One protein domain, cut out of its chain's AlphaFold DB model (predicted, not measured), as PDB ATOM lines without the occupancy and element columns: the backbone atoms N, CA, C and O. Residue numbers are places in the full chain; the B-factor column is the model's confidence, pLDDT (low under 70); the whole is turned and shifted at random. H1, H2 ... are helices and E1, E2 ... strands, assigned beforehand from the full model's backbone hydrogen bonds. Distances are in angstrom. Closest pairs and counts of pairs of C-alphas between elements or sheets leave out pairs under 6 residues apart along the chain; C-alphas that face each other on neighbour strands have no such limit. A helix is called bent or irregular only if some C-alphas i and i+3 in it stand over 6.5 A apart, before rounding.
ATOM      1  N   THR A 129      70.927 -60.788  -2.241       51.59
ATOM      2  CA  THR A 129      72.239 -61.340  -1.855       51.59
ATOM      3  C   THR A 129      72.947 -62.025  -3.036       51.59
ATOM      4  O   THR A 129      72.645 -63.150  -3.423       51.59
ATOM      5  N   LEU A 130      73.892 -61.291  -3.634       64.88
ATOM      6  CA  LEU A 130      74.482 -61.518  -4.960       64.88
ATOM      7  C   LEU A 130      75.537 -62.637  -4.999       64.88
ATOM      8  O   LEU A 130      76.086 -62.910  -6.061       64.88
ATOM      9  N   THR A 131      75.867 -63.255  -3.866       80.81
ATOM     10  CA  THR A 131      77.098 -64.036  -3.668       80.81
ATOM     11  C   THR A 131      77.254 -65.207  -4.641       80.81
ATOM     12  O   THR A 131      78.337 -65.410  -5.191       80.81
ATOM     13  N   TYR A 132      76.175 -65.948  -4.898       86.06
ATOM     14  CA  TYR A 132      76.199 -67.159  -5.728       86.06
ATOM     15  C   TYR A 132      75.922 -66.895  -7.212       86.06
ATOM     16  O   TYR A 132      75.869 -67.837  -7.997       86.06
ATOM     17  N   ARG A 133      75.758 -65.629  -7.623       83.75
ATOM     18  CA  ARG A 133      75.440 -65.300  -9.016       83.75
ATOM     19  C   ARG A 133      76.584 -65.684  -9.951       83.75
ATOM     20  O   ARG A 133      77.759 -65.398  -9.693       83.75
ATOM     21  N   SER A 134      76.218 -66.284 -11.071       88.38
ATOM     22  CA  SER A 134      77.142 -66.609 -12.144       88.38
ATOM     23  C   SER A 134      77.552 -65.370 -12.958       88.38
ATOM     24  O   SER A 134      76.839 -64.362 -12.944       88.38
ATOM     25  N   PRO A 135      78.687 -65.416 -13.680       87.88
ATOM     26  CA  PRO A 135      79.161 -64.305 -14.509       87.88
ATOM     27  C   PRO A 135      78.126 -63.783 -15.501       87.88
ATOM     28  O   PRO A 135      77.935 -62.572 -15.620       87.88
ATOM     29  N   GLU A 136      77.404 -64.687 -16.160       82.50
ATOM     30  CA  GLU A 136      76.393 -64.352 -17.158       82.50
ATOM     31  C   GLU A 136      75.174 -63.612 -16.593       82.50
ATOM     32  O   GLU A 136      74.395 -63.078 -17.373       82.50
ATOM     33  N   CYS A 137      75.017 -63.513 -15.268       80.19
ATOM     34  CA  CYS A 137      74.025 -62.617 -14.671       80.19
ATOM     35  C   CYS A 137      74.359 -61.141 -14.922       80.19
ATOM     36  O   CYS A 137      73.456 -60.314 -15.031       80.19
ATOM     37  N   ASP A 138      75.649 -60.807 -14.999       77.75
ATOM     38  CA  ASP A 138      76.114 -59.424 -15.070       77.75
ATOM     39  C   ASP A 138      76.862 -59.136 -16.383       77.75
ATOM     40  O   ASP A 138      76.951 -57.980 -16.815       77.75
ATOM     41  N   THR A 139      77.426 -60.141 -17.056       74.25
ATOM     42  CA  THR A 139      78.145 -59.956 -18.325       74.25
ATOM     43  C   THR A 139      77.212 -60.024 -19.528       74.25
ATOM     44  O   THR A 139      76.404 -60.951 -19.605       74.25
ATOM     45  N   PRO A 140      77.347 -59.121 -20.519       70.50
ATOM     46  CA  PRO A 140      76.670 -59.272 -21.805       70.50
ATOM     47  C   PRO A 140      76.896 -60.678 -22.397       70.50
ATOM     48  O   PRO A 140      78.013 -61.190 -22.304       70.50
ATOM     49  N   PRO A 141      75.867 -61.320 -22.984       72.06
ATOM     50  CA  PRO A 141      74.535 -60.787 -23.306       72.06
ATOM     51  C   PRO A 141      73.507 -60.815 -22.153       72.06
ATOM     52  O   PRO A 141      72.335 -60.534 -22.394       72.06
ATOM     53  N   GLN A 142      73.925 -61.135 -20.923       70.44
ATOM     54  CA  GLN A 142      73.069 -61.305 -19.739       70.44
ATOM     55  C   GLN A 142      72.001 -62.386 -19.911       70.44
ATOM     56  O   GLN A 142      70.821 -62.189 -19.626       70.44
ATOM     57  N   LEU A 143      72.424 -63.529 -20.450       70.19
ATOM     58  CA  LEU A 143      71.545 -64.641 -20.770       70.19
ATOM     59  C   LEU A 143      71.609 -65.715 -19.686       70.19
ATOM     60  O   LEU A 143      72.442 -66.615 -19.755       70.19
ATOM     61  N   ILE A 144      70.703 -65.634 -18.715       72.94
ATOM     62  CA  ILE A 144      70.611 -66.621 -17.632       72.94
ATOM     63  C   ILE A 144      70.033 -67.933 -18.186       72.94
ATOM     64  O   ILE A 144      69.018 -67.928 -18.891       72.94
ATOM     65  N   ARG A 145      70.702 -69.052 -17.889       76.88
ATOM     66  CA  ARG A 145      70.360 -70.414 -18.339       76.88
ATOM     67  C   ARG A 145      70.472 -71.387 -17.163       76.88
ATOM     68  O   ARG A 145      71.007 -71.039 -16.122       76.88
ATOM     69  N   GLN A 146      70.083 -72.647 -17.361       78.25
ATOM     70  CA  GLN A 146      70.282 -73.711 -16.359       78.25
ATOM     71  C   GLN A 146      71.751 -73.869 -15.917       78.25
ATOM     72  O   GLN A 146      72.011 -74.326 -14.810       78.25
ATOM     73  N   SER A 147      72.732 -73.479 -16.745       84.38
ATOM     74  CA  SER A 147      74.146 -73.468 -16.343       84.38
ATOM     75  C   SER A 147      74.435 -72.466 -15.215       84.38
ATOM     76  O   SER A 147      75.390 -72.669 -14.462       84.38
ATOM     77  N   SER A 148      73.611 -71.429 -15.035       85.00
ATOM     78  CA  SER A 148      73.682 -70.477 -13.918       85.00
ATOM     79  C   SER A 148      73.323 -71.131 -12.577       85.00
ATOM     80  O   SER A 148      73.971 -70.861 -11.562       85.00
ATOM     81  N   ASP A 149      72.365 -72.061 -12.574       83.62
ATOM     82  CA  ASP A 149      72.029 -72.854 -11.384       83.62
ATOM     83  C   ASP A 149      73.165 -73.819 -11.027       83.62
ATOM     84  O   ASP A 149      73.491 -73.989  -9.852       83.62
ATOM     85  N   ILE A 150      73.828 -74.404 -12.033       89.25
ATOM     86  CA  ILE A 150      74.999 -75.272 -11.823       89.25
ATOM     87  C   ILE A 150      76.148 -74.499 -11.176       89.25
ATOM     88  O   ILE A 150      76.760 -74.997 -10.233       89.25
ATOM     89  N   TRP A 151      76.413 -73.273 -11.626       93.31
ATOM     90  CA  TRP A 151      77.395 -72.400 -10.978       93.31
ATOM     91  C   TRP A 151      77.041 -72.134  -9.513       93.31
ATOM     92  O   TRP A 151      77.883 -72.290  -8.627       93.31
ATOM     93  N   SER A 152      75.784 -71.763  -9.256       88.44
ATOM     94  CA  SER A 152      75.294 -71.464  -7.907       88.44
ATOM     95  C   SER A 152      75.445 -72.680  -6.987       88.44
ATOM     96  O   SER A 152      75.958 -72.564  -5.875       88.44
ATOM     97  N   LEU A 153      75.093 -73.870  -7.484       88.38
ATOM     98  CA  LEU A 153      75.292 -75.128  -6.770       88.38
ATOM     99  C   LEU A 153      76.778 -75.412  -6.514       88.38
ATOM    100  O   LEU A 153      77.126 -75.833  -5.416       88.38
ATOM    101  N   GLY A 154      77.660 -75.145  -7.481       94.75
ATOM    102  CA  GLY A 154      79.108 -75.305  -7.317       94.75
ATOM    103  C   GLY A 154      79.660 -74.424  -6.196       94.75
ATOM    104  O   GLY A 154      80.450 -74.882  -5.373       94.75
ATOM    105  N   CYS A 155      79.173 -73.184  -6.100       95.31
ATOM    106  CA  CYS A 155      79.520 -72.268  -5.016       95.31
ATOM    107  C   CYS A 155      79.073 -72.799  -3.642       95.31
ATOM    108  O   CYS A 155      79.855 -72.791  -2.690       95.31
ATOM    109  N   ILE A 156      77.832 -73.290  -3.546       90.31
ATOM    110  CA  ILE A 156      77.267 -73.859  -2.310       90.31
ATOM    111  C   ILE A 156      78.039 -75.114  -1.889       90.31
ATOM    112  O   ILE A 156      78.387 -75.263  -0.717       90.31
ATOM    113  N   LEU A 157      78.346 -76.007  -2.834       91.62
ATOM    114  CA  LEU A 157      79.124 -77.216  -2.562       91.62
ATOM    115  C   LEU A 157      80.542 -76.881  -2.083       91.62
ATOM    116  O   LEU A 157      81.034 -77.536  -1.166       91.62
ATOM    117  N   LEU A 158      81.179 -75.841  -2.630       96.50
ATOM    118  CA  LEU A 158      82.494 -75.392  -2.166       96.50
ATOM    119  C   LEU A 158      82.451 -74.856  -0.728       96.50
ATOM    120  O   LEU A 158      83.316 -75.191   0.086       96.50
ATOM    121  N   GLU A 159      81.436 -74.064  -0.380       91.06
ATOM    122  CA  GLU A 159      81.225 -73.620   1.005       91.06
ATOM    123  C   GLU A 159      80.955 -74.802   1.945       91.06
ATOM    124  O   GLU A 159      81.500 -74.849   3.051       91.06
ATOM    125  N   PHE A 160      80.187 -75.793   1.487       87.06
ATOM    126  CA  PHE A 160      79.922 -77.009   2.249       87.06
ATOM    127  C   PHE A 160      81.196 -77.833   2.491       87.06
ATOM    128  O   PHE A 160      81.442 -78.234   3.626       87.06
ATOM    129  N   MET A 161      82.048 -78.024   1.475       89.88
ATOM    130  CA  MET A 161      83.353 -78.689   1.636       89.88
ATOM    131  C   MET A 161      84.275 -77.919   2.585       89.88
ATOM    132  O   MET A 161      84.945 -78.516   3.428       89.88
ATOM    133  N   THR A 162      84.264 -76.587   2.505       90.12
ATOM    134  CA  THR A 162      85.041 -75.724   3.406       90.12
ATOM    135  C   THR A 162      84.614 -75.911   4.861       90.12
ATOM    136  O   THR A 162      85.451 -76.129   5.741       90.12
ATOM    137  N   TRP A 163      83.304 -75.871   5.114       87.88
ATOM    138  CA  TRP A 163      82.748 -76.100   6.444       87.88
ATOM    139  C   TRP A 163      82.997 -77.529   6.937       87.88
ATOM    140  O   TRP A 163      83.344 -77.719   8.099       87.88
ATOM    141  N   MET A 164      82.878 -78.532   6.068       83.06
ATOM    142  CA  MET A 164      83.131 -79.928   6.425       83.06
ATOM    143  C   MET A 164      84.580 -80.152   6.877       83.06
ATOM    144  O   MET A 164      84.812 -80.888   7.834       83.06
ATOM    145  N   LEU A 165      85.552 -79.513   6.215       84.31
ATOM    146  CA  LEU A 165      86.972 -79.704   6.516       84.31
ATOM    147  C   LEU A 165      87.482 -78.865   7.698       84.31
ATOM    148  O   LEU A 165      88.342 -79.350   8.434       84.31
ATOM    149  N   GLY A 166      86.969 -77.645   7.903       79.44
ATOM    150  CA  GLY A 166      87.494 -76.719   8.924       79.44
ATOM    151  C   GLY A 166      86.447 -75.947   9.734       79.44
ATOM    152  O   GLY A 166      86.787 -75.005  10.453       79.44
ATOM    153  N   GLY A 167      85.175 -76.331   9.644       83.25
ATOM    154  CA  GLY A 167      84.077 -75.751  10.412       83.25
ATOM    155  C   GLY A 167      83.703 -74.321  10.008       83.25
ATOM    156  O   GLY A 167      84.131 -73.785   8.985       83.25
ATOM    157  N   ALA A 168      82.882 -73.682  10.847       77.88
ATOM    158  CA  ALA A 168      82.344 -72.341  10.596       77.88
ATOM    159  C   ALA A 168      83.437 -71.274  10.439       77.88
ATOM    160  O   ALA A 168      83.345 -70.423   9.560       77.88
ATOM    161  N   LYS A 169      84.511 -71.363  11.236       83.19
ATOM    162  CA  LYS A 169      85.633 -70.422  11.156       83.19
ATOM    163  C   LYS A 169      86.299 -70.454   9.778       83.19
ATOM    164  O   LYS A 169      86.541 -69.398   9.207       83.19
ATOM    165  N   TYR A 170      86.562 -71.646   9.236       86.62
ATOM    166  CA  TYR A 170      87.218 -71.762   7.935       86.62
ATOM    167  C   TYR A 170      86.329 -71.238   6.800       86.62
ATOM    168  O   TYR A 170      86.810 -70.574   5.883       86.62
ATOM    169  N   LEU A 171      85.013 -71.458   6.904       84.88
ATOM    170  CA  LEU A 171      84.037 -70.881   5.981       84.88
ATOM    171  C   LEU A 171      84.011 -69.346   6.050       84.88
ATOM    172  O   LEU A 171      83.972 -68.689   5.008       84.88
ATOM    173  N   ASP A 172      84.056 -68.762   7.246       83.94
ATOM    174  CA  ASP A 172      84.099 -67.305   7.409       83.94
ATOM    175  C   ASP A 172      85.393 -66.704   6.854       83.94
ATOM    176  O   ASP A 172      85.359 -65.669   6.185       83.94
ATOM    177  N   ASP A 173      86.530 -67.358   7.091       89.31
ATOM    178  CA  ASP A 173      87.820 -66.937   6.545       89.31
ATOM    179  C   ASP A 173      87.799 -66.977   5.004       89.31
ATOM    180  O   ASP A 173      88.251 -66.028   4.357       89.31
ATOM    181  N   PHE A 174      87.165 -67.995   4.410       92.38
ATOM    182  CA  PHE A 174      86.940 -68.070   2.963       92.38
ATOM    183  C   PHE A 174      86.005 -66.969   2.431       92.38
ATOM    184  O   PHE A 174      86.268 -66.364   1.389       92.38
ATOM    185  N   LYS A 175      84.912 -66.653   3.137       88.12
ATOM    186  CA  LYS A 175      84.029 -65.529   2.767       88.12
ATOM    187  C   LYS A 175      84.785 -64.200   2.786       88.12
ATOM    188  O   LYS A 175      84.667 -63.405   1.853       88.12
ATOM    189  N   ARG A 176      85.614 -63.972   3.812       87.44
ATOM    190  CA  ARG A 176      86.451 -62.766   3.915       87.44
ATOM    191  C   ARG A 176      87.522 -62.708   2.827       87.44
ATOM    192  O   ARG A 176      87.754 -61.627   2.295       87.44
ATOM    193  N   SER A 177      88.143 -63.833   2.465       91.25
ATOM    194  CA  SER A 177      89.179 -63.860   1.420       91.25
ATOM    195  C   SER A 177      88.629 -63.534   0.026       91.25
ATOM    196  O   SER A 177      89.338 -62.947  -0.794       91.25
ATOM    197  N   ARG A 178      87.351 -63.842  -0.235       90.06
ATOM    198  CA  ARG A 178      86.652 -63.459  -1.474       90.06
ATOM    199  C   ARG A 178      86.213 -62.000  -1.521       90.06
ATOM    200  O   ARG A 178      85.907 -61.510  -2.613       90.06
ATOM    201  N   LEU A 179      86.136 -61.316  -0.381       85.69
ATOM    202  CA  LEU A 179      85.578 -59.972  -0.287       85.69
ATOM    203  C   LEU A 179      86.513 -58.949  -0.955       85.69
ATOM    204  O   LEU A 179      87.488 -58.487  -0.364       85.69
ATOM    205  N   LEU A 180      86.186 -58.569  -2.190       72.19
ATOM    206  CA  LEU A 180      86.940 -57.602  -2.990       72.19
ATOM    207  C   LEU A 180      86.031 -56.455  -3.428       72.19
ATOM    208  O   LEU A 180      84.813 -56.613  -3.516       72.19
ATOM    209  N   LEU A 181      86.623 -55.287  -3.687       65.25
ATOM    210  CA  LEU A 181      85.902 -54.163  -4.281       65.25
ATOM    211  C   LEU A 181      85.453 -54.544  -5.693       65.25
ATOM    212  O   LEU A 181      86.283 -54.890  -6.534       65.25
ATOM    213  N   ASP A 182      84.148 -54.463  -5.950       61.44
ATOM    214  CA  ASP A 182      83.629 -54.573  -7.307       61.44
ATOM    215  C   ASP A 182      83.896 -53.247  -8.029       61.44
ATOM    216  O   ASP A 182      83.293 -52.218  -7.726       61.44
ATOM    217  N   GLN A 183      84.842 -53.266  -8.969       57.34
ATOM    218  CA  GLN A 183      85.335 -52.068  -9.657       57.34
ATOM    219  C   GLN A 183      84.236 -51.328 -10.441       57.34
ATOM    220  O   GLN A 183      84.371 -50.133 -10.698       57.34
ATOM    221  N   HIS A 184      83.138 -52.009 -10.795       54.50
ATOM    222  CA  HIS A 184      82.022 -51.425 -11.543       54.50
ATOM    223  C   HIS A 184      80.785 -51.149 -10.679       54.50
ATOM    224  O   HIS A 184      79.924 -50.371 -11.088       54.50
ATOM    225  N   VAL A 185      80.707 -51.730  -9.476       54.81
ATOM    226  CA  VAL A 185      79.691 -51.414  -8.457       54.81
ATOM    227  C   VAL A 185      80.370 -50.653  -7.321       54.81
ATOM    228  O   VAL A 185      80.419 -51.079  -6.171       54.81
ATOM    229  N   ASN A 186      80.961 -49.514  -7.666       50.31
ATOM    230  CA  ASN A 186      81.664 -48.666  -6.715       50.31
ATOM    231  C   ASN A 186      80.647 -48.069  -5.709       50.31
ATOM    232  O   ASN A 186      79.643 -47.518  -6.169       50.31
ATOM    233  N   PRO A 187      80.842 -48.140  -4.373       55.81
ATOM    234  CA  PRO A 187      81.972 -48.681  -3.606       55.81
ATOM    235  C   PRO A 187      81.611 -49.956  -2.808       55.81
ATOM    236  O   PRO A 187      81.970 -50.093  -1.636       55.81
ATOM    237  N   ILE A 188      80.852 -50.885  -3.391       64.19
ATOM    238  CA  ILE A 188      80.361 -52.069  -2.680       64.19
ATOM    239  C   ILE A 188      81.378 -53.205  -2.818       64.19
ATOM    240  O   ILE A 188      81.692 -53.671  -3.914       64.19
ATOM    241  N   LYS A 189      81.898 -53.678  -1.681       68.50
ATOM    242  CA  LYS A 189      82.652 -54.933  -1.648       68.50
ATOM    243  C   LYS A 189      81.691 -56.093  -1.861       68.50
ATOM    244  O   LYS A 189      80.665 -56.166  -1.191       68.50
ATOM    245  N   THR A 190      82.045 -57.009  -2.752       73.44
ATOM    246  CA  THR A 190      81.251 -58.206  -3.023       73.44
ATOM    247  C   THR A 190      82.082 -59.452  -2.751       73.44
ATOM    248  O   THR A 190      83.272 -59.531  -3.077       73.44
ATOM    249  N   ASP A 191      81.452 -60.448  -2.143       81.25
ATOM    250  CA  ASP A 191      82.051 -61.751  -1.863       81.25
ATOM    251  C   ASP A 191      81.782 -62.768  -2.985       81.25
ATOM    252  O   ASP A 191      82.055 -63.949  -2.821       81.25
ATOM    253  N   ILE A 192      81.309 -62.330  -4.156       88.69
ATOM    254  CA  ILE A 192      81.053 -63.199  -5.319       88.69
ATOM    255  C   ILE A 192      82.293 -64.010  -5.722       88.69
ATOM    256  O   ILE A 192      83.421 -63.597  -5.457       88.69
ATOM    257  N   PHE A 193      82.105 -65.144  -6.397       92.56
ATOM    258  CA  PHE A 193      83.193 -66.086  -6.706       92.56
ATOM    259  C   PHE A 193      84.057 -65.696  -7.918       92.56
ATOM    260  O   PHE A 193      85.134 -66.255  -8.123       92.56
ATOM    261  N   TRP A 194      83.623 -64.729  -8.719       91.38
ATOM    262  CA  TRP A 194      84.288 -64.314  -9.954       91.38
ATOM    263  C   TRP A 194      84.538 -62.806  -9.964       91.38
ATOM    264  O   TRP A 194      83.992 -62.064  -9.150       91.38
ATOM    265  N   GLU A 195      85.400 -62.344 -10.858       87.81
ATOM    266  CA  GLU A 195      85.686 -60.924 -11.036       87.81
ATOM    267  C   GLU A 195      85.807 -60.557 -12.513       87.81
ATOM    268  O   GLU A 195      86.086 -61.394 -13.379       87.81
ATOM    269  N   ARG A 196      85.598 -59.271 -12.789       84.62
ATOM    270  CA  ARG A 196      85.899 -58.663 -14.080       84.62
ATOM    271  C   ARG A 196      87.366 -58.282 -14.134       84.62
ATOM    272  O   ARG A 196      87.913 -57.780 -13.157       84.62
ATOM    273  N   VAL A 197      87.978 -58.492 -15.289       84.50
ATOM    274  CA  VAL A 197      89.380 -58.164 -15.529       84.50
ATOM    275  C   VAL A 197      89.527 -57.352 -16.812       84.50
ATOM    276  O   VAL A 197      89.028 -57.785 -17.853       84.50
ATOM    277  N   PRO A 198      90.213 -56.197 -16.779       81.38
ATOM    278  CA  PRO A 198      90.546 -55.455 -17.990       81.38
ATOM    279  C   PRO A 198      91.440 -56.297 -18.910       81.38
ATOM    280  O   PRO A 198      92.450 -56.851 -18.471       81.38
ATOM    281  N   LEU A 199      91.086 -56.381 -20.190       76.12
ATOM    282  CA  LEU A 199      91.841 -57.075 -21.230       76.12
ATOM    283  C   LEU A 199      92.544 -56.041 -22.126       76.12
ATOM    284  O   LEU A 199      92.054 -55.663 -23.187       76.12
ATOM    285  N   GLY A 200      93.723 -55.587 -21.693       69.62
ATOM    286  CA  GLY A 200      94.615 -54.735 -22.492       69.62
ATOM    287  C   GLY A 200      94.135 -53.291 -22.718       69.62
ATOM    288  O   GLY A 200      93.260 -52.791 -22.023       69.62
ATOM    289  N   LYS A 201      94.754 -52.603 -23.693       62.19
ATOM    290  CA  LYS A 201      94.570 -51.161 -23.986       62.19
ATOM    291  C   LYS A 201      93.255 -50.799 -24.709       62.19
ATOM    292  O   LYS A 201      93.081 -49.642 -25.068       62.19
ATOM    293  N   LEU A 202      92.380 -51.768 -24.990       62.03
ATOM    294  CA  LEU A 202      91.197 -51.603 -25.854       62.03
ATOM    295  C   LEU A 202      89.869 -51.507 -25.074       62.03
ATOM    296  O   LEU A 202      88.816 -51.783 -25.637       62.03
ATOM    297  N   ASP A 203      89.903 -51.161 -23.781       66.62
ATOM    298  CA  ASP A 203      88.722 -51.052 -22.898       66.62
ATOM    299  C   ASP A 203      87.812 -52.300 -22.854       66.62
ATOM    300  O   ASP A 203      86.661 -52.253 -22.417       66.62
ATOM    301  N   HIS A 204      88.323 -53.463 -23.265       71.06
ATOM    302  CA  HIS A 204      87.604 -54.723 -23.142       71.06
ATOM    303  C   HIS A 204      87.682 -55.251 -21.711       71.06
ATOM    304  O   HIS A 204      88.718 -55.179 -21.053       71.06
ATOM    305  N   VAL A 205      86.584 -55.838 -21.241       76.94
ATOM    306  CA  VAL A 205      86.487 -56.434 -19.909       76.94
ATOM    307  C   VAL A 205      86.157 -57.911 -20.055       76.94
ATOM    308  O   VAL A 205      85.091 -58.273 -20.549       76.94
ATOM    309  N   GLY A 206      87.087 -58.760 -19.629       82.44
ATOM    310  CA  GLY A 206      86.882 -60.194 -19.481       82.44
ATOM    311  C   GLY A 206      86.344 -60.549 -18.100       82.44
ATOM    312  O   GLY A 206      86.220 -59.699 -17.215       82.44
ATOM    313  N   THR A 207      86.066 -61.830 -17.899       87.12
ATOM    314  CA  THR A 207      85.728 -62.394 -16.591       87.12
ATOM    315  C   THR A 207      86.615 -63.573 -16.266       87.12
ATOM    316  O   THR A 207      87.047 -64.315 -17.148       87.12
ATOM    317  N   ARG A 208      86.900 -63.741 -14.978       88.88
ATOM    318  CA  ARG A 208      87.624 -64.898 -14.460       88.88
ATOM    319  C   ARG A 208      87.113 -65.282 -13.083       88.88
ATOM    320  O   ARG A 208      86.515 -64.465 -12.385       88.88
ATOM    321  N   LEU A 209      87.400 -66.510 -12.672       92.75
ATOM    322  CA  LEU A 209      87.259 -66.908 -11.277       92.75
ATOM    323  C   LEU A 209      88.218 -66.071 -10.412       92.75
ATOM    324  O   LEU A 209      89.347 -65.796 -10.831       92.75
ATOM    325  N   LYS A 210      87.785 -65.640  -9.222       92.88
ATOM    326  CA  LYS A 210      88.662 -64.875  -8.327       92.88
ATOM    327  C   LYS A 210      89.861 -65.739  -7.919       92.88
ATOM    328  O   LYS A 210      89.652 -66.884  -7.512       92.88
ATOM    329  N   PRO A 211      91.090 -65.190  -7.890       93.69
ATOM    330  CA  PRO A 211      92.267 -65.916  -7.416       93.69
ATOM    331  C   PRO A 211      92.095 -66.509  -6.013       93.69
ATOM    332  O   PRO A 211      92.582 -67.603  -5.749       93.69
ATOM    333  N   ALA A 212      91.355 -65.825  -5.131       94.62
ATOM    334  CA  ALA A 212      91.027 -66.322  -3.795       94.62
ATOM    335  C   ALA A 212      90.239 -67.644  -3.820       94.62
ATOM    336  O   ALA A 212      90.454 -68.487  -2.959       94.62
ATOM    337  N   VAL A 213      89.364 -67.852  -4.812       96.56
ATOM    338  CA  VAL A 213      88.589 -69.095  -4.952       96.56
ATOM    339  C   VAL A 213      89.479 -70.234  -5.423       96.56
ATOM    340  O   VAL A 213      89.482 -71.288  -4.797       96.56
ATOM    341  N   SER A 214      90.270 -70.021  -6.480       96.44
ATOM    342  CA  SER A 214      91.213 -71.038  -6.965       96.44
ATOM    343  C   SER A 214      92.218 -71.427  -5.881       96.44
ATOM    344  O   SER A 214      92.423 -72.608  -5.632       96.44
ATOM    345  N   LYS A 215      92.785 -70.438  -5.180       97.31
ATOM    346  CA  LYS A 215      93.705 -70.665  -4.059       97.31
ATOM    347  C   LYS A 215      93.054 -71.486  -2.947       97.31
ATOM    348  O   LYS A 215      93.667 -72.423  -2.456       97.31
ATOM    349  N   HIS A 216      91.810 -71.164  -2.591       97.88
ATOM    350  CA  HIS A 216      91.075 -71.886  -1.553       97.88
ATOM    351  C   HIS A 216      90.785 -73.341  -1.944       97.88
ATOM    352  O   HIS A 216      90.906 -74.230  -1.111       97.88
ATOM    353  N   ILE A 217      90.459 -73.615  -3.214       98.12
ATOM    354  CA  ILE A 217      90.299 -74.996  -3.703       98.12
ATOM    355  C   ILE A 217      91.598 -75.787  -3.493       98.12
ATOM    356  O   ILE A 217      91.549 -76.881  -2.936       98.12
ATOM    357  N   GLU A 218      92.758 -75.223  -3.838       97.81
ATOM    358  CA  GLU A 218      94.058 -75.879  -3.619       97.81
ATOM    359  C   GLU A 218      94.395 -76.071  -2.128       97.81
ATOM    360  O   GLU A 218      94.957 -77.097  -1.733       97.81
ATOM    361  N   GLU A 219      94.001 -75.124  -1.274       97.12
ATOM    362  CA  GLU A 219      94.118 -75.252   0.184       97.12
ATOM    363  C   GLU A 219      93.248 -76.399   0.725       97.12
ATOM    364  O   GLU A 219      93.702 -77.162   1.580       97.12
ATOM    365  N   LEU A 220      92.031 -76.588   0.197       94.88
ATOM    366  CA  LEU A 220      91.179 -77.734   0.540       94.88
ATOM    367  C   LEU A 220      91.771 -79.055   0.033       94.88
ATOM    368  O   LEU A 220      91.757 -80.041   0.770       94.88
ATOM    369  N   ARG A 221      92.341 -79.086  -1.181       96.19
ATOM    370  CA  ARG A 221      93.041 -80.272  -1.715       96.19
ATOM    371  C   ARG A 221      94.246 -80.670  -0.871       96.19
ATOM    372  O   ARG A 221      94.542 -81.855  -0.756       96.19
ATOM    373  N   SER A 222      94.915 -79.692  -0.269       95.12
ATOM    374  CA  SER A 222      96.084 -79.900   0.591       95.12
ATOM    375  C   SER A 222      95.722 -80.135   2.064       95.12
ATOM    376  O   SER A 222      96.608 -80.309   2.900       95.12
ATOM    377  N   HIS A 223      94.432 -80.113   2.414       91.31
ATOM    378  CA  HIS A 223      93.985 -80.236   3.796       91.31
ATOM    379  C   HIS A 223      94.244 -81.647   4.348       91.31
ATOM    380  O   HIS A 223      93.995 -82.641   3.672       91.31
ATOM    381  N   GLN A 224      94.659 -81.753   5.615       88.50
ATOM    382  CA  GLN A 224      94.993 -83.043   6.248       88.50
ATOM    383  C   GLN A 224      93.843 -84.069   6.229       88.50
ATOM    384  O   GLN A 224      94.084 -85.269   6.177       88.50
ATOM    385  N   ASN A 225      92.595 -83.589   6.246       84.75
ATOM    386  CA  ASN A 225      91.381 -84.416   6.204       84.75
ATOM    387  C   ASN A 225      90.787 -84.528   4.787       84.75
ATOM    388  O   ASN A 225      89.622 -84.894   4.639       84.75
ATOM    389  N   CYS A 226      91.534 -84.151   3.747       89.50
ATOM    390  CA  CYS A 226      91.072 -84.257   2.368       89.50
ATOM    391  C   CYS A 226      91.120 -85.722   1.913       89.50
ATOM    392  O   CYS A 226      92.175 -86.251   1.559       89.50
ATOM    393  N   SER A 227      89.971 -86.395   1.974       89.81
ATOM    394  CA  SER A 227      89.821 -87.774   1.512       89.81
ATOM    395  C   SER A 227      89.747 -87.855  -0.020       89.81
ATOM    396  O   SER A 227      89.466 -86.847  -0.678       89.81
ATOM    397  N   PRO A 228      89.934 -89.046  -0.620       93.31
ATOM    398  CA  PRO A 228      89.694 -89.245  -2.051       93.31
ATOM    399  C   PRO A 228      88.291 -88.805  -2.506       93.31
ATOM    400  O   PRO A 228      88.143 -88.254  -3.593       93.31
ATOM    401  N   TYR A 229      87.269 -88.980  -1.664       91.81
ATOM    402  CA  TYR A 229      85.928 -88.453  -1.917       91.81
ATOM    403  C   TYR A 229      85.917 -86.926  -2.002       91.81
ATOM    404  O   TYR A 229      85.345 -86.371  -2.937       91.81
ATOM    405  N   VAL A 230      86.563 -86.236  -1.056       91.19
ATOM    406  CA  VAL A 230      86.632 -84.768  -1.074       91.19
ATOM    407  C   VAL A 230      87.378 -84.273  -2.315       91.19
ATOM    408  O   VAL A 230      86.918 -83.323  -2.942       91.19
ATOM    409  N   GLN A 231      88.461 -84.940  -2.726       95.25
ATOM    410  CA  GLN A 231      89.175 -84.622  -3.972       95.25
ATOM    411  C   GLN A 231      88.259 -84.728  -5.200       95.25
ATOM    412  O   GLN A 231      88.154 -83.769  -5.963       95.25
ATOM    413  N   ASP A 232      87.531 -85.841  -5.346       96.56
ATOM    414  CA  ASP A 232      86.605 -86.042  -6.467       96.56
ATOM    415  C   ASP A 232      85.442 -85.018  -6.449       96.56
ATOM    416  O   ASP A 232      84.967 -84.580  -7.503       96.56
ATOM    417  N   VAL A 233      84.960 -84.617  -5.264       95.06
ATOM    418  CA  VAL A 233      83.950 -83.549  -5.133       95.06
ATOM    419  C   VAL A 233      84.531 -82.195  -5.547       95.06
ATOM    420  O   VAL A 233      83.846 -81.430  -6.227       95.06
ATOM    421  N   LEU A 234      85.780 -81.889  -5.183       97.50
ATOM    422  CA  LEU A 234      86.458 -80.659  -5.604       97.50
ATOM    423  C   LEU A 234      86.681 -80.625  -7.123       97.50
ATOM    424  O   LEU A 234      86.483 -79.572  -7.726       97.50
ATOM    425  N   ASP A 235      87.002 -81.756  -7.755       97.38
ATOM    426  CA  ASP A 235      87.083 -81.866  -9.222       97.38
ATOM    427  C   ASP A 235      85.736 -81.550  -9.880       97.38
ATOM    428  O   ASP A 235      85.658 -80.734 -10.801       97.38
ATOM    429  N   LEU A 236      84.650 -82.121  -9.350       97.12
ATOM    430  CA  LEU A 236      83.302 -81.813  -9.820       97.12
ATOM    431  C   LEU A 236      82.961 -80.325  -9.646       97.12
ATOM    432  O   LEU A 236      82.376 -79.725 -10.546       97.12
ATOM    433  N   ILE A 237      83.329 -79.717  -8.516       97.12
ATOM    434  CA  ILE A 237      83.116 -78.284  -8.270       97.12
ATOM    435  C   ILE A 237      83.882 -77.436  -9.292       97.12
ATOM    436  O   ILE A 237      83.321 -76.469  -9.806       97.12
ATOM    437  N   VAL A 238      85.124 -77.792  -9.631       96.19
ATOM    438  CA  VAL A 238      85.901 -77.090 -10.667       96.19
ATOM    439  C   VAL A 238      85.173 -77.132 -12.014       96.19
ATOM    440  O   VAL A 238      85.021 -76.089 -12.651       96.19
ATOM    441  N   ASP A 239      84.614 -78.285 -12.392       94.62
ATOM    442  CA  ASP A 239      83.805 -78.438 -13.610       94.62
ATOM    443  C   ASP A 239      82.476 -77.645 -13.577       94.62
ATOM    444  O   ASP A 239      81.854 -77.390 -14.616       94.62
ATOM    445  N   MET A 240      82.008 -77.252 -12.388       94.50
ATOM    446  CA  MET A 240      80.806 -76.432 -12.189       94.50
ATOM    447  C   MET A 240      81.117 -74.927 -12.152       94.50
ATOM    448  O   MET A 240      80.254 -74.120 -12.495       94.50
ATOM    449  N   LEU A 241      82.344 -74.540 -11.787       94.69
ATOM    450  CA  LEU A 241      82.807 -73.149 -11.683       94.69
ATOM    451  C   LEU A 241      83.556 -72.668 -12.941       94.69
ATOM    452  O   LEU A 241      84.436 -71.808 -12.877       94.69
ATOM    453  N   VAL A 242      83.174 -73.193 -14.107       91.75
ATOM    454  CA  VAL A 242      83.703 -72.775 -15.413       91.75
ATOM    455  C   VAL A 242      83.078 -71.443 -15.845       91.75
ATOM    456  O   VAL A 242      81.860 -71.247 -15.770       91.75
ATOM    457  N   ILE A 243      83.907 -70.511 -16.320       88.62
ATOM    458  CA  ILE A 243      83.448 -69.281 -16.976       88.62
ATOM    459  C   ILE A 243      83.150 -69.621 -18.439       88.62
ATOM    460  O   ILE A 243      84.073 -69.850 -19.217       88.62
ATOM    461  N   GLU A 244      81.870 -69.683 -18.806       82.12
ATOM    462  CA  GLU A 244      81.473 -70.025 -20.174       82.12
ATOM    463  C   GLU A 244      81.782 -68.852 -21.127       82.12
ATOM    464  O   GLU A 244      81.450 -67.700 -20.821       82.12
ATOM    465  N   PRO A 245      82.416 -69.101 -22.283       70.44
ATOM    466  CA  PRO A 245      82.674 -68.069 -23.281       70.44
ATOM    467  C   PRO A 245      81.359 -67.528 -23.863       70.44
ATOM    468  O   PRO A 245      80.458 -68.281 -24.227       70.44
ATOM    469  N   SER A 246      81.261 -66.206 -24.010       59.47
ATOM    470  CA  SER A 246      80.038 -65.527 -24.463       59.47
ATOM    471  C   SER A 246      79.653 -65.812 -25.924       59.47
ATOM    472  O   SER A 246      78.496 -65.602 -26.287       59.47
ATOM    473  N   HIS A 247      80.589 -66.293 -26.759       55.47
ATOM    474  CA  HIS A 247      80.400 -66.391 -28.215       55.47
ATOM    475  C   HIS A 247      80.894 -67.674 -28.905       55.47
ATOM    476  O   HIS A 247      80.770 -67.761 -30.126       55.47
ATOM    477  N   SER A 248      81.404 -68.689 -28.204       51.56
ATOM    478  CA  SER A 248      81.840 -69.917 -28.885       51.56
ATOM    479  C   SER A 248      80.790 -71.022 -28.799       51.56
ATOM    480  O   SER A 248      80.453 -71.499 -27.720       51.56
ATOM    481  N   TYR A 249      80.363 -71.497 -29.969       47.41
ATOM    482  CA  TYR A 249      79.663 -72.771 -30.188       47.41
ATOM    483  C   TYR A 249      80.535 -74.006 -29.872       47.41
ATOM    484  O   TYR A 249      80.168 -75.128 -30.216       47.41
ATOM    485  N   ASP A 250      81.704 -73.804 -29.264       49.34
ATOM    486  CA  ASP A 250      82.644 -74.868 -28.961       49.34
ATOM    487  C   ASP A 250      82.302 -75.492 -27.604       49.34
ATOM    488  O   ASP A 250      82.409 -74.867 -26.548       49.34
ATOM    489  N   ASN A 251      81.834 -76.737 -27.656       54.44
ATOM    490  CA  ASN A 251      81.265 -77.476 -26.529       54.44
ATOM    491  C   ASN A 251      82.305 -77.911 -25.479       54.44
ATOM    492  O   ASN A 251      81.941 -78.624 -24.543       54.44
ATOM    493  N   GLN A 252      83.580 -77.540 -25.632       57.09
ATOM    494  CA  GLN A 252      84.662 -78.021 -24.768       57.09
ATOM    495  C   GLN A 252      84.814 -77.224 -23.463       57.09
ATOM    496  O   GLN A 252      85.218 -77.800 -22.460       57.09
ATOM    497  N   ALA A 253      84.438 -75.941 -23.434       70.75
ATOM    498  CA  ALA A 253      84.556 -75.080 -22.250       70.75
ATOM    499  C   ALA A 253      83.181 -74.696 -21.674       70.75
ATOM    500  O   ALA A 253      82.854 -73.516 -21.538       70.75
ATOM    501  N   ARG A 254      82.353 -75.702 -21.367       86.44
ATOM    502  CA  ARG A 254      81.033 -75.517 -20.737       86.44
ATOM    503  C   ARG A 254      80.988 -76.122 -19.343       86.44
ATOM    504  O   ARG A 254      81.701 -77.086 -19.059       86.44
ATOM    505  N   ARG A 255      80.076 -75.627 -18.507       90.50
ATOM    506  CA  ARG A 255      79.761 -76.306 -17.245       90.50
ATOM    507  C   ARG A 255      79.096 -77.653 -17.536       90.50
ATOM    508  O   ARG A 255      78.417 -77.836 -18.558       90.50
ATOM    509  N   LYS A 256      79.251 -78.606 -16.615       89.19
ATOM    510  CA  LYS A 256      78.431 -79.827 -16.630       89.19
ATOM    511  C   LYS A 256      76.946 -79.467 -16.545       89.19
ATOM    512  O   LYS A 256      76.547 -78.545 -15.843       89.19
ATOM    513  N   THR A 257      76.110 -80.213 -17.247       88.69
ATOM    514  CA  THR A 257      74.652 -80.133 -17.125       88.69
ATOM    515  C   THR A 257      74.188 -80.756 -15.810       88.69
ATOM    516  O   THR A 257      74.895 -81.566 -15.210       88.69
ATOM    517  N   CYS A 258      72.956 -80.460 -15.390       86.12
ATOM    518  CA  CYS A 258      72.343 -81.097 -14.218       86.12
ATOM    519  C   CYS A 258      72.381 -82.638 -14.299       86.12
ATOM    520  O   CYS A 258      72.698 -83.302 -13.315       86.12
ATOM    521  N   GLY A 259      72.146 -83.212 -15.487       84.81
ATOM    522  CA  GLY A 259      72.235 -84.658 -15.705       84.81
ATOM    523  C   GLY A 259      73.647 -85.212 -15.492       84.81
ATOM    524  O   GLY A 259      73.812 -86.227 -14.822       84.81
ATOM    525  N   GLU A 260      74.671 -84.527 -16.003       90.81
ATOM    526  CA  GLU A 260      76.073 -84.926 -15.813       90.81
ATOM    527  C   GLU A 260      76.511 -84.790 -14.350       90.81
ATOM    528  O   GLU A 260      77.138 -85.708 -13.823       90.81
ATOM    529  N   VAL A 261      76.129 -83.703 -13.669       89.81
ATOM    530  CA  VAL A 261      76.381 -83.521 -12.226       89.81
ATOM    531  C   VAL A 261      75.718 -84.642 -11.422       89.81
ATOM    532  O   VAL A 261      76.363 -85.257 -10.577       89.81
ATOM    533  N   MET A 262      74.460 -84.974 -11.724       87.38
ATOM    534  CA  MET A 262      73.744 -86.089 -11.094       87.38
ATOM    535  C   MET A 262      74.447 -87.434 -11.297       87.38
ATOM    536  O   MET A 262      74.530 -88.230 -10.362       87.38
ATOM    537  N   VAL A 263      74.957 -87.704 -12.502       90.94
ATOM    538  CA  VAL A 263      75.724 -88.926 -12.789       90.94
ATOM    539  C   VAL A 263      77.022 -88.952 -11.984       90.94
ATOM    540  O   VAL A 263      77.312 -89.968 -11.352       90.94
ATOM    541  N   CYS A 264      77.764 -87.841 -11.944       93.56
ATOM    542  CA  CYS A 264      78.970 -87.718 -11.129       93.56
ATOM    543  C   CYS A 264      78.662 -88.008  -9.654       93.56
ATOM    544  O   CYS A 264      79.231 -88.945  -9.102       93.56
ATOM    545  N   LEU A 265      77.698 -87.308  -9.046       87.69
ATOM    546  CA  LEU A 265      77.326 -87.493  -7.637       87.69
ATOM    547  C   LEU A 265      76.871 -88.927  -7.320       87.69
ATOM    548  O   LEU A 265      77.263 -89.485  -6.294       87.69
ATOM    549  N   LYS A 266      76.100 -89.561  -8.213       86.75
ATOM    550  CA  LYS A 266      75.724 -90.979  -8.071       86.75
ATOM    551  C   LYS A 266      76.943 -91.894  -8.082       86.75
ATOM    552  O   LYS A 266      76.992 -92.836  -7.297       86.75
ATOM    553  N   ASN A 267      77.920 -91.631  -8.946       92.44
ATOM    554  CA  ASN A 267      79.149 -92.417  -8.996       92.44
ATOM    555  C   ASN A 267      79.989 -92.232  -7.726       92.44
ATOM    556  O   ASN A 267      80.461 -93.227  -7.184       92.44
ATOM    557  N   LEU A 268      80.103 -91.007  -7.197       89.50
ATOM    558  CA  LEU A 268      80.769 -90.766  -5.909       89.50
ATOM    559  C   LEU A 268      80.072 -91.529  -4.774       89.50
ATOM    560  O   LEU A 268      80.723 -92.210  -3.986       89.50
ATOM    561  N   SER A 269      78.734 -91.492  -4.731       86.81
ATOM    562  CA  SER A 269      77.956 -92.246  -3.741       86.81
ATOM    563  C   SER A 269      78.172 -93.756  -3.847       86.81
ATOM    564  O   SER A 269      78.181 -94.425  -2.818       86.81
ATOM    565  N   LYS A 270      78.313 -94.302  -5.062       87.81
ATOM    566  CA  LYS A 270      78.605 -95.728  -5.267       87.81
ATOM    567  C   LYS A 270      79.988 -96.093  -4.739       87.81
ATOM    568  O   LYS A 270      80.088 -97.067  -4.006       87.81
ATOM    569  N   LYS A 271      81.014 -95.283  -5.027       86.50
ATOM    570  CA  LYS A 271      82.373 -95.489  -4.499       86.50
ATOM    571  C   LYS A 271      82.387 -95.517  -2.966       86.50
ATOM    572  O   LYS A 271      82.999 -96.394  -2.373       86.50
ATOM    573  N   CYS A 272      81.634 -94.630  -2.307       84.44
ATOM    574  CA  CYS A 272      81.489 -94.645  -0.842       84.44
ATOM    575  C   CYS A 272      80.829 -95.922  -0.287       84.44
ATOM    576  O   CYS A 272      80.963 -96.201   0.901       84.44
ATOM    577  N   GLN A 273      80.082 -96.664  -1.108       84.00
ATOM    578  CA  GLN A 273      79.377 -97.891  -0.718       84.00
ATOM    579  C   GLN A 273      80.175 -99.162  -1.040       84.00
ATOM    580  O   GLN A 273      79.702-100.259  -0.747       84.00
ATOM    581  N   GLU A 274      81.366 -99.040  -1.635       86.50
ATOM    582  CA  GLU A 274      82.217-100.191  -1.935       86.50
ATOM    583  C   GLU A 274      82.683-100.871  -0.632       86.50
ATOM    584  O   GLU A 274      83.230-100.183   0.233       86.50
ATOM    585  N   PRO A 275      82.503-102.198  -0.469       83.56
ATOM    586  CA  PRO A 275      82.762-102.889   0.800       83.56
ATOM    587  C   PRO A 275      84.191-102.728   1.329       83.56
ATOM    588  O   PRO A 275      84.385-102.500   2.521       83.56
ATOM    589  N   ASP A 276      85.179-102.808   0.436       83.75
ATOM    590  CA  ASP A 276      86.592-102.873   0.821       83.75
ATOM    591  C   ASP A 276      87.277-101.498   0.816       83.75
ATOM    592  O   ASP A 276      88.257-101.279   1.527       83.75
ATOM    593  N   PHE A 277      86.760-100.556   0.020       86.75
ATOM    594  CA  PHE A 277      87.404 -99.266  -0.245       86.75
ATOM    595  C   PHE A 277      86.565 -98.057   0.188       86.75
ATOM    596  O   PHE A 277      87.117 -96.983   0.428       86.75
ATOM    597  N   GLY A 278      85.248 -98.212   0.353       82.25
ATOM    598  CA  GLY A 278      84.316 -97.098   0.524       82.25
ATOM    599  C   GLY A 278      84.564 -96.252   1.771       82.25
ATOM    600  O   GLY A 278      84.457 -95.028   1.711       82.25
ATOM    601  N   VAL A 279      84.977 -96.872   2.883       84.25
ATOM    602  CA  VAL A 279      85.326 -96.144   4.116       84.25
ATOM    603  C   VAL A 279      86.576 -95.289   3.905       84.25
ATOM    604  O   VAL A 279      86.549 -94.092   4.175       84.25
ATOM    605  N   PHE A 280      87.654 -95.873   3.373       83.81
ATOM    606  CA  PHE A 280      88.879 -95.129   3.073       83.81
ATOM    607  C   PHE A 280      88.626 -94.024   2.041       83.81
ATOM    608  O   PHE A 280      89.107 -92.904   2.193       83.81
ATOM    609  N   TYR A 281      87.829 -94.309   1.016       84.88
ATOM    610  CA  TYR A 281      87.436 -93.328   0.016       84.88
ATOM    611  C   TYR A 281      86.704 -92.136   0.647       84.88
ATOM    612  O   TYR A 281      87.059 -90.988   0.381       84.88
ATOM    613  N   ALA A 282      85.729 -92.398   1.522       83.62
ATOM    614  CA  ALA A 282      84.893 -91.367   2.128       83.62
ATOM    615  C   ALA A 282      85.651 -90.484   3.130       83.62
ATOM    616  O   ALA A 282      85.536 -89.259   3.068       83.62
ATOM    617  N   ILE A 283      86.419 -91.083   4.047       82.00
ATOM    618  CA  ILE A 283      87.013 -90.365   5.193       82.00
ATOM    619  C   ILE A 283      88.549 -90.381   5.229       82.00
ATOM    620  O   ILE A 283      89.141 -89.803   6.135       82.00
ATOM    621  N   GLY A 284      89.202 -90.984   4.235       81.06
ATOM    622  CA  GLY A 284      90.660 -91.074   4.153       81.06
ATOM    623  C   GLY A 284      91.253 -92.088   5.134       81.06
ATOM    624  O   GLY A 284      90.576 -92.990   5.633       81.06
ATOM    625  N   ASN A 285      92.550 -91.942   5.416       75.31
ATOM    626  CA  ASN A 285      93.205 -92.727   6.458       75.31
ATOM    627  C   ASN A 285      92.638 -92.333   7.823       75.31
ATOM    628  O   ASN A 285      92.777 -91.189   8.247       75.31
ATOM    629  N   ILE A 286      92.058 -93.294   8.542       60.62
ATOM    630  CA  ILE A 286      91.689 -93.091   9.942       60.62
ATOM    631  C   ILE A 286      93.004 -92.949  10.722       60.62
ATOM    632  O   ILE A 286      93.800 -93.896  10.711       60.62
ATOM    633  N   PRO A 287      93.280 -91.806  11.379       52.78
ATOM    634  CA  PRO A 287      94.473 -91.687  12.202       52.78
ATOM    635  C   PRO A 287      94.426 -92.786  13.265       52.78
ATOM    636  O   PRO A 287      93.446 -92.906  14.005       52.78
ATOM    637  N   LYS A 288      95.468 -93.627  13.303       44.19
ATOM    638  CA  LYS A 288      95.649 -94.596  14.387       44.19
ATOM    639  C   LYS A 288      95.734 -93.780  15.678       44.19
ATOM    640  O   LYS A 288      96.649 -92.971  15.811       44.19
ATOM    641  N   LYS A 289      94.722 -93.922  16.537       38.88
ATOM    642  CA  LYS A 289      94.714 -93.340  17.883       38.88
ATOM    643  C   LYS A 289      95.908 -93.828  18.688       38.88
ATOM    644  O   LYS A 289      96.284 -95.008  18.498       38.88
TER     645      LYS A 289
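What this domain is: This is residues 129 to 289 of the 289 residues of the protein "Protein kinase" of Colletotrichum higginsianum (strain IMI 349063) (UniProt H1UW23). Helices H2, H3 and H4 run up and down in a row, and the long bent helix H1 packs over it with arm H1a on H2 and H3, then folds back so that arm H1b is beside H2. The two-strand hairpin E1 and E2 makes one end of the long axis, and short H5 with the tail makes the other. The printed part has 161 residues, mostly helix in its named elements, in the order H1 E1 E2 H2 H3 H4 H5. It is compact, radius of gyration of the C-alphas 17.5 A, but elongated, spanning 58 by 36 by 28 A.

Where its parts are: Find E1, residues 194 to 199, and E2, residues 204 to 209. H1, residues 146 to 178, starts at C-alpha 146 (70.282, -73.711, -16.359); it was assigned as one helix by its hydrogen bonds but is bent, C-alphas 165 and 168 being 9.6 A apart, into H1a, 146 to 165, 28.9 A, and H1b, 168 to 178, 15.6 A. Then look for H2, 211 to 221, 15.5 A; H3, 228 to 240, 18.6 A; H4, 258 to 272, 21.1 A; and H5, 278 to 283, ending at C-alpha 283 (87.013, -90.365, 5.193).

How they stand to each other: In the antiparallel hairpin E1 and E2, N 195 and O 208 are 2.8 A apart, within hydrogen-bond range. The hub, H3, touches H1a, closest C-alphas Gly 154 and Ile 237, 5.1 A, and H4, Tyr 229 and Leu 268, 6.9 A, at a shallow tilt of 5 degrees, opposite ways. H1b and H2 touch, closest C-alphas Arg 178 and Ala 212, 5.7 A. H4 and H5 touch only at the corner. Every O i to N i+4 pair is within range in H1a, H1b, H2, H3, H4 and H5.

The domain as a whole: The C-alphas farthest apart, Leu 202 and Lys 289, are 60.6 A apart. The printed part has no cut; links H1 to E1 and H3 to H4 are long. Look for pLDDT under 70 at residues 129 to 130, 181 to 189, 200 to 203, 246 to 252 and 286 to 289.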